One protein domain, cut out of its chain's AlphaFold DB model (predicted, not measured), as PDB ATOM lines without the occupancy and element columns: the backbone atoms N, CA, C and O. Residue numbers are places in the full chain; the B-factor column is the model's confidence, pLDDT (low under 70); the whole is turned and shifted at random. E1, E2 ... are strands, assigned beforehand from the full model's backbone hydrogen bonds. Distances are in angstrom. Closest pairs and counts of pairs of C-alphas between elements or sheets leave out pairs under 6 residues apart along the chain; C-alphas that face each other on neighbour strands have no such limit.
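Overview. This is residues 53 to 136 of the 136 residues of an uncharacterized protein of Firmicutes bacterium CAG:321_26_22 (UniProt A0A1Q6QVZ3). Two small antiparallel sheets, E5 to E8 and E1 to E4, make a loose, partly face-to-face sandwich with strands crossed: E5 and the first part of E6 cover one face of the sheet E1 E2 E3 E4. E6 bends at residue 105, and beyond it the long strands E6, E7 and E8 run on away from the first sheet and make much of the length. The printed part has 84 residues with eight named strands, E1 to E8 in chain order, and no named helix; the class is all strand. Each sheet is a meander, each strand the antiparallel neighbour of the one before, in the orders E5 E6 E7 E8 and E1 E2 E3 E4. The whole is compact, with a radius of gyration of the C-alphas of 13.4 A, and spans 42 by 29 by 20 A.

Along the chain. Start with the longest strand, E6, residues 102 to 111: find C-alpha 102 at (20.361, 34.204, -18.505), from which it runs 26.8 A. Before it comes E5, residues 95 to 99, 12.6 A; after it come E7, residues 114 to 121, 22.9 A, and E8, residues 127 to 133, 17.3 A, ending at C-alpha 133 at (14.083, 53.125, -13.748). For the other sheet, find C-alpha 55 at (26.358, 32.772, -2.265), where E1, residues 55 to 59, begins; it is 12.9 A long. E2 is residues 62 to 66, 13.1 A; E3 is residues 70 to 74, 12.7 A; E4 is residues 80 to 85, 14.3 A.

Arrangement. In the strongly twisted sheet E5 E6 E7 E8, look at the hairpin E6 and E7, where N 107 and O 118 are 2.9 A apart, within hydrogen-bond range. E6 bends by 51 degrees at residue 105. In the hairpin E5 and E6, whose directions differ by 114 degrees, N 97 and O 104 are 2.9 A apart; in the hairpin E7 and E8, N 117 and O 131 are 2.8 A apart. Now look across to the other sheet: the closest C-alphas of E5 and E1, Val 97 and Ser 59, are 5.9 A apart, and those of E5 and E2, Val 97 and Ile 64, 6.8 A. E7 and E8 are apart from E1, E2, E3 and E4. Within this sheet, only just strongly twisted with C-alphas up to 4.3 A off its plane, N 57 and O 64 of E1 and E2, 2.8 A, N 65 and O 72 of E2 and E3, 2.9 A, and N 71 and O 84 of E3 and E4, 2.8 A, are within hydrogen-bond range.

Size, cuts and confidence. The two C-alphas farthest apart, those of Asp 68 and Ile 136, are 43.9 A apart. The printed part has no cut and no long link; the chain passes between the sheets by the short link E4 to E5. Mean pLDDT of the printed part is 93.8, and residues 134 to 136, at the chain's last residue, are under 70.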
ATOM      1  N   ILE A  53      26.117  26.260   0.243       94.06
ATOM      2  CA  ILE A  53      25.809  27.513  -0.449       94.06
ATOM      3  C   ILE A  53      26.843  28.573  -0.052       94.06
ATOM      4  O   ILE A  53      26.885  29.009   1.100       94.06
ATOM      5  N   SER A  54      27.657  29.002  -1.017       94.06
ATOM      6  CA  SER A  54      28.669  30.052  -0.846       94.06
ATOM      7  C   SER A  54      28.105  31.448  -1.124       94.06
ATOM      8  O   SER A  54      28.565  32.436  -0.553       94.06
ATOM      9  N   TYR A  55      27.072  31.535  -1.963       94.50
ATOM     10  CA  TYR A  55      26.358  32.772  -2.265       94.50
ATOM     11  C   TYR A  55      24.889  32.490  -2.574       94.50
ATOM     12  O   TYR A  55      24.549  31.476  -3.181       94.50
ATOM     13  N   TYR A  56      24.013  33.408  -2.176       94.62
ATOM     14  CA  TYR A  56      22.610  33.383  -2.558       94.62
ATOM     15  C   TYR A  56      22.069  34.800  -2.701       94.62
ATOM     16  O   TYR A  56      22.464  35.718  -1.978       94.62
ATOM     17  N   ASN A  57      21.114  34.953  -3.605       94.06
ATOM     18  CA  ASN A  57      20.381  36.186  -3.808       94.06
ATOM     19  C   ASN A  57      18.942  35.869  -4.208       94.06
ATOM     20  O   ASN A  57      18.682  34.904  -4.922       94.06
ATOM     21  N   LYS A  58      18.001  36.701  -3.766       92.38
ATOM     22  CA  LYS A  58      16.633  36.683  -4.279       92.38
ATOM     23  C   LYS A  58      16.456  37.924  -5.134       92.38
ATOM     24  O   LYS A  58      16.360  39.029  -4.600       92.38
ATOM     25  N   SER A  59      16.415  37.736  -6.447       89.50
ATOM     26  CA  SER A  59      16.207  38.824  -7.397       89.50
ATOM     27  C   SER A  59      14.942  38.556  -8.194       89.50
ATOM     28  O   SER A  59      14.806  37.520  -8.846       89.50
ATOM     29  N   ASN A  60      14.000  39.500  -8.130       86.81
ATOM     30  CA  ASN A  60      12.677  39.355  -8.727       86.81
ATOM     31  C   ASN A  60      11.958  38.088  -8.205       86.81
ATOM     32  O   ASN A  60      11.874  37.882  -6.993       86.81
ATOM     33  N   ASN A  61      11.474  37.234  -9.108       93.81
ATOM     34  CA  ASN A  61      10.775  35.989  -8.791       93.81
ATOM     35  C   ASN A  61      11.701  34.763  -8.817       93.81
ATOM     36  O   ASN A  61      11.235  33.654  -9.053       93.81
ATOM     37  N   TYR A  62      13.005  34.964  -8.609       96.81
ATOM     38  CA  TYR A  62      13.991  33.895  -8.693       96.81
ATOM     39  C   TYR A  62      14.923  33.875  -7.483       96.81
ATOM     40  O   TYR A  62      15.317  34.921  -6.954       96.81
ATOM     41  N   TYR A  63      15.312  32.668  -7.089       96.88
ATOM     42  CA  TYR A  63      16.412  32.416  -6.168       96.88
ATOM     43  C   TYR A  63      17.655  32.062  -6.979       96.88
ATOM     44  O   TYR A  63      17.660  31.084  -7.720       96.88
ATOM     45  N   ILE A  64      18.709  32.856  -6.837       97.25
ATOM     46  CA  ILE A  64      20.022  32.602  -7.419       97.25
ATOM     47  C   ILE A  64      20.888  32.023  -6.311       97.25
ATOM     48  O   ILE A  64      21.016  32.631  -5.249       97.25
ATOM     49  N   VAL A  65      21.467  30.852  -6.541       97.06
ATOM     50  CA  VAL A  65      22.210  30.096  -5.530       97.06
ATOM     51  C   VAL A  65      23.510  29.616  -6.138       97.06
ATOM     52  O   VAL A  65      23.511  29.072  -7.232       97.06
ATOM     53  N   LYS A  66      24.620  29.799  -5.434       95.50
ATOM     54  CA  LYS A  66      25.939  29.344  -5.857       95.50
ATOM     55  C   LYS A  66      26.491  28.364  -4.834       95.50
ATOM     56  O   LYS A  66      26.563  28.694  -3.647       95.50
ATOM     57  N   ASP A  67      26.902  27.195  -5.304       94.94
ATOM     58  CA  ASP A  67      27.710  26.244  -4.543       94.94
ATOM     59  C   ASP A  67      29.174  26.284  -5.027       94.94
ATOM     60  O   ASP A  67      29.626  27.270  -5.620       94.94
ATOM     61  N   ASP A  68      29.936  25.233  -4.739       93.38
ATOM     62  CA  ASP A  68      31.344  25.119  -5.123       93.38
ATOM     63  C   ASP A  68      31.564  24.818  -6.620       93.38
ATOM     64  O   ASP A  68      32.708  24.796  -7.068       93.38
ATOM     65  N   LYS A  69      30.508  24.538  -7.395       95.50
ATOM     66  CA  LYS A  69      30.596  24.067  -8.789       95.50
ATOM     67  C   LYS A  69      29.711  24.837  -9.759       95.50
ATOM     68  O   LYS A  69      30.110  25.067 -10.893       95.50
ATOM     69  N   TYR A  70      28.525  25.249  -9.337       97.12
ATOM     70  CA  TYR A  70      27.537  25.867 -10.205       97.12
ATOM     71  C   TYR A  70      26.880  27.076  -9.548       97.12
ATOM     72  O   TYR A  70      26.771  27.201  -8.326       97.12
ATOM     73  N   VAL A  71      26.376  27.951 -10.408       97.38
ATOM     74  CA  VAL A  71      25.294  28.874 -10.090       97.38
ATOM     75  C   VAL A  71      24.002  28.272 -10.621       97.38
ATOM     76  O   VAL A  71      23.907  27.946 -11.801       97.38
ATOM     77  N   TYR A  72      23.001  28.156  -9.763       97.50
ATOM     78  CA  TYR A  72      21.658  27.695 -10.075       97.50
ATOM     79  C   TYR A  72      20.670  28.844  -9.955       97.50
ATOM     80  O   TYR A  72      20.831  29.744  -9.126       97.50
ATOM     81  N   VAL A  73      19.614  28.774 -10.754       97.69
ATOM     82  CA  VAL A  73      18.452  29.644 -10.624       97.69
ATOM     83  C   VAL A  73      17.226  28.777 -10.427       97.69
ATOM     84  O   VAL A  73      16.952  27.882 -11.230       97.69
ATOM     85  N   PHE A  74      16.489  29.082  -9.370       97.50
ATOM     86  CA  PHE A  74      15.203  28.483  -9.066       97.50
ATOM     87  C   PHE A  74      14.101  29.518  -9.197       97.50
ATOM     88  O   PHE A  74      14.312  30.695  -8.890       97.50
ATOM     89  N   ASP A  75      12.927  29.084  -9.633       96.50
ATOM     90  CA  ASP A  75      11.721  29.898  -9.542       96.50
ATOM     91  C   ASP A  75      11.163  29.927  -8.102       96.50
ATOM     92  O   ASP A  75      11.783  29.445  -7.151       96.50
ATOM     93  N   LEU A  76       9.982  30.525  -7.917       94.88
ATOM     94  CA  LEU A  76       9.350  30.626  -6.598       94.88
ATOM     95  C   LEU A  76       8.873  29.282  -6.021       94.88
ATOM     96  O   LEU A  76       8.638  29.221  -4.815       94.88
ATOM     97  N   ASN A  77       8.744  28.245  -6.852       96.31
ATOM     98  CA  ASN A  77       8.373  26.889  -6.448       96.31
ATOM     99  C   ASN A  77       9.597  26.008  -6.165       96.31
ATOM    100  O   ASN A  77       9.430  24.836  -5.844       96.31
ATOM    101  N   TYR A  78      10.808  26.573  -6.228       95.38
ATOM    102  CA  TYR A  78      12.077  25.854  -6.095       95.38
ATOM    103  C   TYR A  78      12.359  24.878  -7.246       95.38
ATOM    104  O   TYR A  78      13.228  24.014  -7.122       95.38
ATOM    105  N   ASP A  79      11.710  25.069  -8.396       96.38
ATOM    106  CA  ASP A  79      12.041  24.336  -9.611       96.38
ATOM    107  C   ASP A  79      13.265  24.972 -10.275       96.38
ATOM    108  O   ASP A  79      13.345  26.189 -10.473       96.38
ATOM    109  N   LYS A  80      14.265  24.147 -10.607       96.94
ATOM    110  CA  LYS A  80      15.495  24.620 -11.252       96.94
ATOM    111  C   LYS A  80      15.207  24.999 -12.704       96.94
ATOM    112  O   LYS A  80      14.945  24.129 -13.529       96.94
ATOM    113  N   VAL A  81      15.356  26.281 -13.029       97.19
ATOM    114  CA  VAL A  81      15.101  26.824 -14.376       97.19
ATOM    115  C   VAL A  81      16.376  27.130 -15.159       97.19
ATOM    116  O   VAL A  81      16.335  27.249 -16.381       97.19
ATOM    117  N   TYR A  82      17.518  27.262 -14.479       97.62
ATOM    118  CA  TYR A  82      18.805  27.537 -15.115       97.62
ATOM    119  C   TYR A  82      19.972  27.059 -14.241       97.62
ATOM    120  O   TYR A  82      19.865  27.009 -13.012       97.62
ATOM    121  N   SER A  83      21.102  26.735 -14.869       97.31
ATOM    122  CA  SER A  83      22.376  26.509 -14.184       97.31
ATOM    123  C   SER A  83      23.567  26.835 -15.082       97.31
ATOM    124  O   SER A  83      23.492  26.589 -16.283       97.31
ATOM    125  N   LYS A  84      24.670  27.313 -14.496       97.56
ATOM    126  CA  LYS A  84      25.946  27.575 -15.181       97.56
ATOM    127  C   LYS A  84      27.126  27.184 -14.295       97.56
ATOM    128  O   LYS A  84      27.044  27.363 -13.079       97.56
ATOM    129  N   ASP A  85      28.186  26.630 -14.876       97.56
ATOM    130  CA  ASP A  85      29.385  26.230 -14.132       97.56
ATOM    131  C   ASP A  85      30.148  27.471 -13.636       97.56
ATOM    132  O   ASP A  85      30.273  28.461 -14.358       97.56
ATOM    133  N   ILE A  86      30.652  27.450 -12.397       95.94
ATOM    134  CA  ILE A  86      31.379  28.594 -11.823       95.94
ATOM    135  C   ILE A  86      32.691  28.891 -12.554       95.94
ATOM    136  O   ILE A  86      33.178  30.015 -12.462       95.94
ATOM    137  N   SER A  87      33.272  27.913 -13.251       96.44
ATOM    138  CA  SER A  87      34.488  28.097 -14.050       96.44
ATOM    139  C   SER A  87      34.257  28.995 -15.265       96.44
ATOM    140  O   SER A  87      35.199  29.598 -15.771       96.44
ATOM    141  N   GLU A  88      33.002  29.143 -15.693       96.12
ATOM    142  CA  GLU A  88      32.603  30.055 -16.759       96.12
ATOM    143  C   GLU A  88      32.339  31.485 -16.254       96.12
ATOM    144  O   GLU A  88      31.958  32.349 -17.048       96.12
ATOM    145  N   LEU A  89      32.474  31.748 -14.949       96.31
ATOM    146  CA  LEU A  89      32.234  33.061 -14.354       96.31
ATOM    147  C   LEU A  89      33.553  33.802 -14.123       96.31
ATOM    148  O   LEU A  89      34.455  33.324 -13.434       96.31
ATOM    149  N   SER A  90      33.613  35.031 -14.619       96.19
ATOM    150  CA  SER A  90      34.643  35.992 -14.249       96.19
ATOM    151  C   SER A  90      34.442  36.480 -12.816       96.19
ATOM    152  O   SER A  90      33.323  36.679 -12.349       96.19
ATOM    153  N   ALA A  91      35.535  36.704 -12.087       93.50
ATOM    154  CA  ALA A  91      35.456  37.168 -10.708       93.50
ATOM    155  C   ALA A  91      34.870  38.590 -10.631       93.50
ATOM    156  O   ALA A  91      35.418  39.532 -11.198       93.50
ATOM    157  N   SER A  92      33.790  38.757  -9.868       94.50
ATOM    158  CA  SER A  92      33.153  40.051  -9.623       94.50
ATOM    159  C   SER A  92      32.608  40.134  -8.199       94.50
ATOM    160  O   SER A  92      32.314  39.120  -7.563       94.50
ATOM    161  N   LYS A  93      32.489  41.364  -7.692       93.81
ATOM    162  CA  LYS A  93      31.829  41.674  -6.412       93.81
ATOM    163  C   LYS A  93      30.351  42.034  -6.580       93.81
ATOM    164  O   LYS A  93      29.673  42.229  -5.576       93.81
ATOM    165  N   LEU A  94      29.894  42.186  -7.821       96.19
ATOM    166  CA  LEU A  94      28.516  42.537  -8.140       96.19
ATOM    167  C   LEU A  94      27.582  41.354  -7.880       96.19
ATOM    168  O   LEU A  94      27.987  40.191  -7.944       96.19
ATOM    169  N   ASP A  95      26.320  41.665  -7.603       96.00
ATOM    170  CA  ASP A  95      25.300  40.644  -7.396       96.00
ATOM    171  C   ASP A  95      24.950  39.940  -8.709       96.00
ATOM    172  O   ASP A  95      24.874  40.566  -9.766       96.00
ATOM    173  N   ILE A  96      24.694  38.634  -8.626       96.69
ATOM    174  CA  ILE A  96      24.215  37.840  -9.755       96.69
ATOM    175  C   ILE A  96      22.687  37.886  -9.765       96.69
ATOM    176  O   ILE A  96      22.028  37.667  -8.741       96.69
ATOM    177  N   VAL A  97      22.120  38.143 -10.937       96.88
ATOM    178  CA  VAL A  97      20.673  38.199 -11.164       96.88
ATOM    179  C   VAL A  97      20.287  37.409 -12.404       96.88
ATOM    180  O   VAL A  97      21.103  37.223 -13.300       96.88
ATOM    181  N   TYR A  98      19.028  36.976 -12.474       97.00
ATOM    182  CA  TYR A  98      18.483  36.271 -13.632       97.00
ATOM    183  C   TYR A  98      17.526  37.172 -14.420       97.00
ATOM    184  O   TYR A  98      16.512  37.642 -13.894       97.00
ATOM    185  N   ARG A  99      17.855  37.435 -15.686       94.81
ATOM    186  CA  ARG A  99      17.087  38.279 -16.617       94.81
ATOM    187  C   ARG A  99      17.199  37.694 -18.017       94.81
ATOM    188  O   ARG A  99      18.190  37.058 -18.320       94.81
ATOM    189  N   ARG A 100      16.210  37.915 -18.888       93.75
ATOM    190  CA  ARG A 100      16.286  37.511 -20.312       93.75
ATOM    191  C   ARG A 100      16.795  36.066 -20.508       93.75
ATOM    192  O   ARG A 100      17.614  35.797 -21.378       93.75
ATOM    193  N   SER A 101      16.322  35.162 -19.648       94.50
ATOM    194  CA  SER A 101      16.690  33.742 -19.617       94.50
ATOM    195  C   SER A 101      18.175  33.427 -19.366       94.50
ATOM    196  O   SER A 101      18.617  32.316 -19.649       94.50
ATOM    197  N   ASN A 102      18.943  34.366 -18.810       96.50
ATOM    198  CA  ASN A 102      20.361  34.204 -18.505       96.50
ATOM    199  C   ASN A 102      20.741  34.897 -17.183       96.50
ATOM    200  O   ASN A 102      19.965  35.678 -16.624       96.50
ATOM    201  N   ILE A 103      21.932  34.597 -16.664       97.38
ATOM    202  CA  ILE A 103      22.487  35.279 -15.492       97.38
ATOM    203  C   ILE A 103      23.412  36.429 -15.895       97.38
ATOM    204  O   ILE A 103      24.141  36.331 -16.878       97.38
ATOM    205  N   TYR A 104      23.390  37.499 -15.102       97.88
ATOM    206  CA  TYR A 104      24.200  38.706 -15.287       97.88
ATOM    207  C   TYR A 104      24.732  39.204 -13.948       97.88
ATOM    208  O   TYR A 104      24.107  38.970 -12.911       97.88
ATOM    209  N   TYR A 105      25.836  39.945 -13.983       97.94
ATOM    210  CA  TYR A 105      26.211  40.826 -12.881       97.94
ATOM    211  C   TYR A 105      25.407  42.126 -12.974       97.94
ATOM    212  O   TYR A 105      25.373  42.744 -14.035       97.94
ATOM    213  N   GLU A 106      24.755  42.533 -11.885       97.19
ATOM    214  CA  GLU A 106      23.962  43.767 -11.813       97.19
ATOM    215  C   GLU A 106      24.730  44.856 -11.056       97.19
ATOM    216  O   GLU A 106      25.092  44.671  -9.892       97.19
ATOM    217  N   ASP A 107      24.926  46.008 -11.697       96.44
ATOM    218  CA  ASP A 107      25.383  47.237 -11.048       96.44
ATOM    219  C   ASP A 107      24.243  48.256 -10.975       96.44
ATOM    220  O   ASP A 107      23.484  48.445 -11.928       96.44
ATOM    221  N   LYS A 108      24.117  48.917  -9.825       94.06
ATOM    222  CA  LYS A 108      23.062  49.898  -9.549       94.06
ATOM    223  C   LYS A 108      23.686  51.277  -9.500       94.06
ATOM    224  O   LYS A 108      24.235  51.683  -8.477       94.06
ATOM    225  N   VAL A 109      23.541  52.016 -10.590       93.50
ATOM    226  CA  VAL A 109      24.083  53.364 -10.726       93.50
ATOM    227  C   VAL A 109      22.971  54.367 -10.473       93.50
ATOM    228  O   VAL A 109      21.962  54.393 -11.175       93.50
ATOM    229  N   ARG A 110      23.142  55.206  -9.453       89.69
ATOM    230  CA  ARG A 110      22.215  56.300  -9.159       89.69
ATOM    231  C   ARG A 110      22.878  57.627  -9.488       89.69
ATOM    232  O   ARG A 110      23.876  57.971  -8.861       89.69
ATOM    233  N   ASP A 111      22.294  58.369 -10.421       87.88
ATOM    234  CA  ASP A 111      22.703  59.730 -10.759       87.88
ATOM    235  C   ASP A 111      21.508  60.676 -10.619       87.88
ATOM    236  O   ASP A 111      20.520  60.567 -11.343       87.88
ATOM    237  N   LYS A 112      21.590  61.598  -9.655       85.94
ATOM    238  CA  LYS A 112      20.497  62.511  -9.279       85.94
ATOM    239  C   LYS A 112      19.170  61.753  -9.086       85.94
ATOM    240  O   LYS A 112      19.051  60.926  -8.176       85.94
ATOM    241  N   ASP A 113      18.197  62.026  -9.951       84.44
ATOM    242  CA  ASP A 113      16.844  61.469  -9.933       84.44
ATOM    243  C   ASP A 113      16.690  60.241 -10.843       84.44
ATOM    244  O   ASP A 113      15.602  59.675 -10.950       84.44
ATOM    245  N   LYS A 114      17.782  59.809 -11.482       87.25
ATOM    246  CA  LYS A 114      17.834  58.667 -12.386       87.25
ATOM    247  C   LYS A 114      18.508  57.475 -11.708       87.25
ATOM    248  O   LYS A 114      19.567  57.594 -11.087       87.25
ATOM    249  N   LEU A 115      17.884  56.308 -11.828       92.00
ATOM    250  CA  LEU A 115      18.432  55.033 -11.382       92.00
ATOM    251  C   LEU A 115      18.583  54.122 -12.597       92.00
ATOM    252  O   LEU A 115      17.594  53.761 -13.223       92.00
ATOM    253  N   THR A 116      19.817  53.744 -12.903       94.31
ATOM    254  CA  THR A 116      20.160  52.863 -14.019       94.31
ATOM    255  C   THR A 116      20.699  51.552 -13.466       94.31
ATOM    256  O   THR A 116      21.618  51.531 -12.645       94.31
ATOM    257  N   TYR A 117      20.127  50.446 -13.925       95.25
ATOM    258  CA  TYR A 117      20.636  49.106 -13.669       95.25
ATOM    259  C   TYR A 117      21.439  48.659 -14.877       95.25
ATOM    260  O   TYR A 117      20.878  48.531 -15.960       95.25
ATOM    261  N   LYS A 118      22.733  48.417 -14.694       97.25
ATOM    262  CA  LYS A 118      23.618  47.920 -15.745       97.25
ATOM    263  C   LYS A 118      23.839  46.430 -15.570       97.25
ATOM    264  O   LYS A 118      24.061  45.964 -14.452       97.25
ATOM    265  N   TYR A 119      23.775  45.696 -16.672       97.81
ATOM    266  CA  TYR A 119      23.875  44.244 -16.686       97.81
ATOM    267  C   TYR A 119      25.087  43.821 -17.500       97.81
ATOM    268  O   TYR A 119      25.168  44.093 -18.698       97.81
ATOM    269  N   TYR A 120      26.010  43.133 -16.839       98.31
ATOM    270  CA  TYR A 120      27.257  42.666 -17.428       98.31
ATOM    271  C   TYR A 120      27.223  41.158 -17.625       98.31
ATOM    272  O   TYR A 120      26.692  40.423 -16.783       98.31
ATOM    273  N   ASP A 121      27.803  40.696 -18.727       97.88
ATOM    274  CA  ASP A 121      27.973  39.275 -18.988       97.88
ATOM    275  C   ASP A 121      28.841  38.655 -17.887       97.88
ATOM    276  O   ASP A 121      29.893  39.184 -17.517       97.88
ATOM    277  N   VAL A 122      28.389  37.535 -17.325       97.25
ATOM    278  CA  VAL A 122      29.094  36.917 -16.195       97.25
ATOM    279  C   VAL A 122      30.433  36.301 -16.587       97.25
ATOM    280  O   VAL A 122      31.264  36.077 -15.714       97.25
ATOM    281  N   SER A 123      30.647  36.009 -17.869       97.12
ATOM    282  CA  SER A 123      31.868  35.406 -18.390       97.12
ATOM    283  C   SER A 123      32.875  36.469 -18.822       97.12
ATOM    284  O   SER A 123      34.051  36.327 -18.498       97.12
ATOM    285  N   THR A 124      32.445  37.543 -19.491       97.06
ATOM    286  CA  THR A 124      33.365  38.562 -20.042       97.06
ATOM    287  C   THR A 124      33.441  39.863 -19.242       97.06
ATOM    288  O   THR A 124      34.378  40.630 -19.445       97.06
ATOM    289  N   LEU A 125      32.501  40.119 -18.323       96.50
ATOM    290  CA  LEU A 125      32.307  41.410 -17.636       96.50
ATOM    291  C   LEU A 125      31.984  42.585 -18.571       96.50
ATOM    292  O   LEU A 125      31.985  43.736 -18.133       96.50
ATOM    293  N   GLU A 126      31.683  42.323 -19.840       97.75
ATOM    294  CA  GLU A 126      31.250  43.355 -20.776       97.75
ATOM    295  C   GLU A 126      29.795  43.741 -20.507       97.75
ATOM    296  O   GLU A 126      28.959  42.897 -20.177       97.75
ATOM    297  N   GLU A 127      29.490  45.034 -20.627       97.56
ATOM    298  CA  GLU A 127      28.125  45.541 -20.480       97.56
ATOM    299  C   GLU A 127      27.269  45.025 -21.641       97.56
ATOM    300  O   GLU A 127      27.611  45.214 -22.807       97.56
ATOM    301  N   VAL A 128      26.155  44.365 -21.325       97.62
ATOM    302  CA  VAL A 128      25.260  43.760 -22.323       97.62
ATOM    303  C   VAL A 128      24.051  44.649 -22.574       97.62
ATOM    304  O   VAL A 128      23.614  44.808 -23.711       97.62
ATOM    305  N   PHE A 129      23.463  45.182 -21.505       97.19
ATOM    306  CA  PHE A 129      22.340  46.111 -21.573       97.19
ATOM    307  C   PHE A 129      22.171  46.847 -20.247       97.19
ATOM    308  O   PHE A 129      22.645  46.402 -19.202       97.19
ATOM    309  N   ASP A 130      21.400  47.923 -20.282       95.56
ATOM    310  CA  ASP A 130      20.975  48.669 -19.112       95.56
ATOM    311  C   ASP A 130      19.448  48.849 -19.080       95.56
ATOM    312  O   ASP A 130      18.734  48.626 -20.064       95.56
ATOM    313  N   ILE A 131      18.928  49.167 -17.898       93.12
ATOM    314  CA  ILE A 131      17.527  49.514 -17.674       93.12
ATOM    315  C   ILE A 131      17.477  50.775 -16.822       93.12
ATOM    316  O   ILE A 131      17.898  50.773 -15.663       93.12
ATOM    317  N   ASP A 132      16.876  51.817 -17.378       91.25
ATOM    318  CA  ASP A 132      16.566  53.043 -16.660       91.25
ATOM    319  C   ASP A 132      15.227  52.922 -15.929       91.25
ATOM    320  O   ASP A 132      14.193  52.592 -16.511       91.25
ATOM    321  N   VAL A 133      15.247  53.199 -14.628       84.25
ATOM    322  CA  VAL A 133      14.083  53.125 -13.748       84.25
ATOM    323  C   VAL A 133      13.895  54.490 -13.100       84.25
ATOM    324  O   VAL A 133      14.469  54.800 -12.058       84.25
ATOM    325  N   GLY A 134      13.068  55.316 -13.736       67.44
ATOM    326  CA  GLY A 134      12.830  56.692 -13.312       67.44
ATOM    327  C   GLY A 134      13.793  57.697 -13.946       67.44
ATOM    328  O   GLY A 134      14.854  57.355 -14.465       67.44
ATOM    329  N   GLY A 135      13.355  58.947 -13.932       59.50
ATOM    330  CA  GLY A 135      13.857  60.033 -14.762       59.50
ATOM    331  C   GLY A 135      12.642  60.764 -15.319       59.50
ATOM    332  O   GLY A 135      11.870  60.177 -16.075       59.50
ATOM    333  N   ILE A 136      12.423  61.986 -14.843       52.94
ATOM    334  CA  ILE A 136      11.455  62.927 -15.416       52.94
ATOM    335  C   ILE A 136      12.215  63.790 -16.416       52.94
ATOM    336  O   ILE A 136      13.339  64.212 -16.058       52.94
TER     337      ILE A 136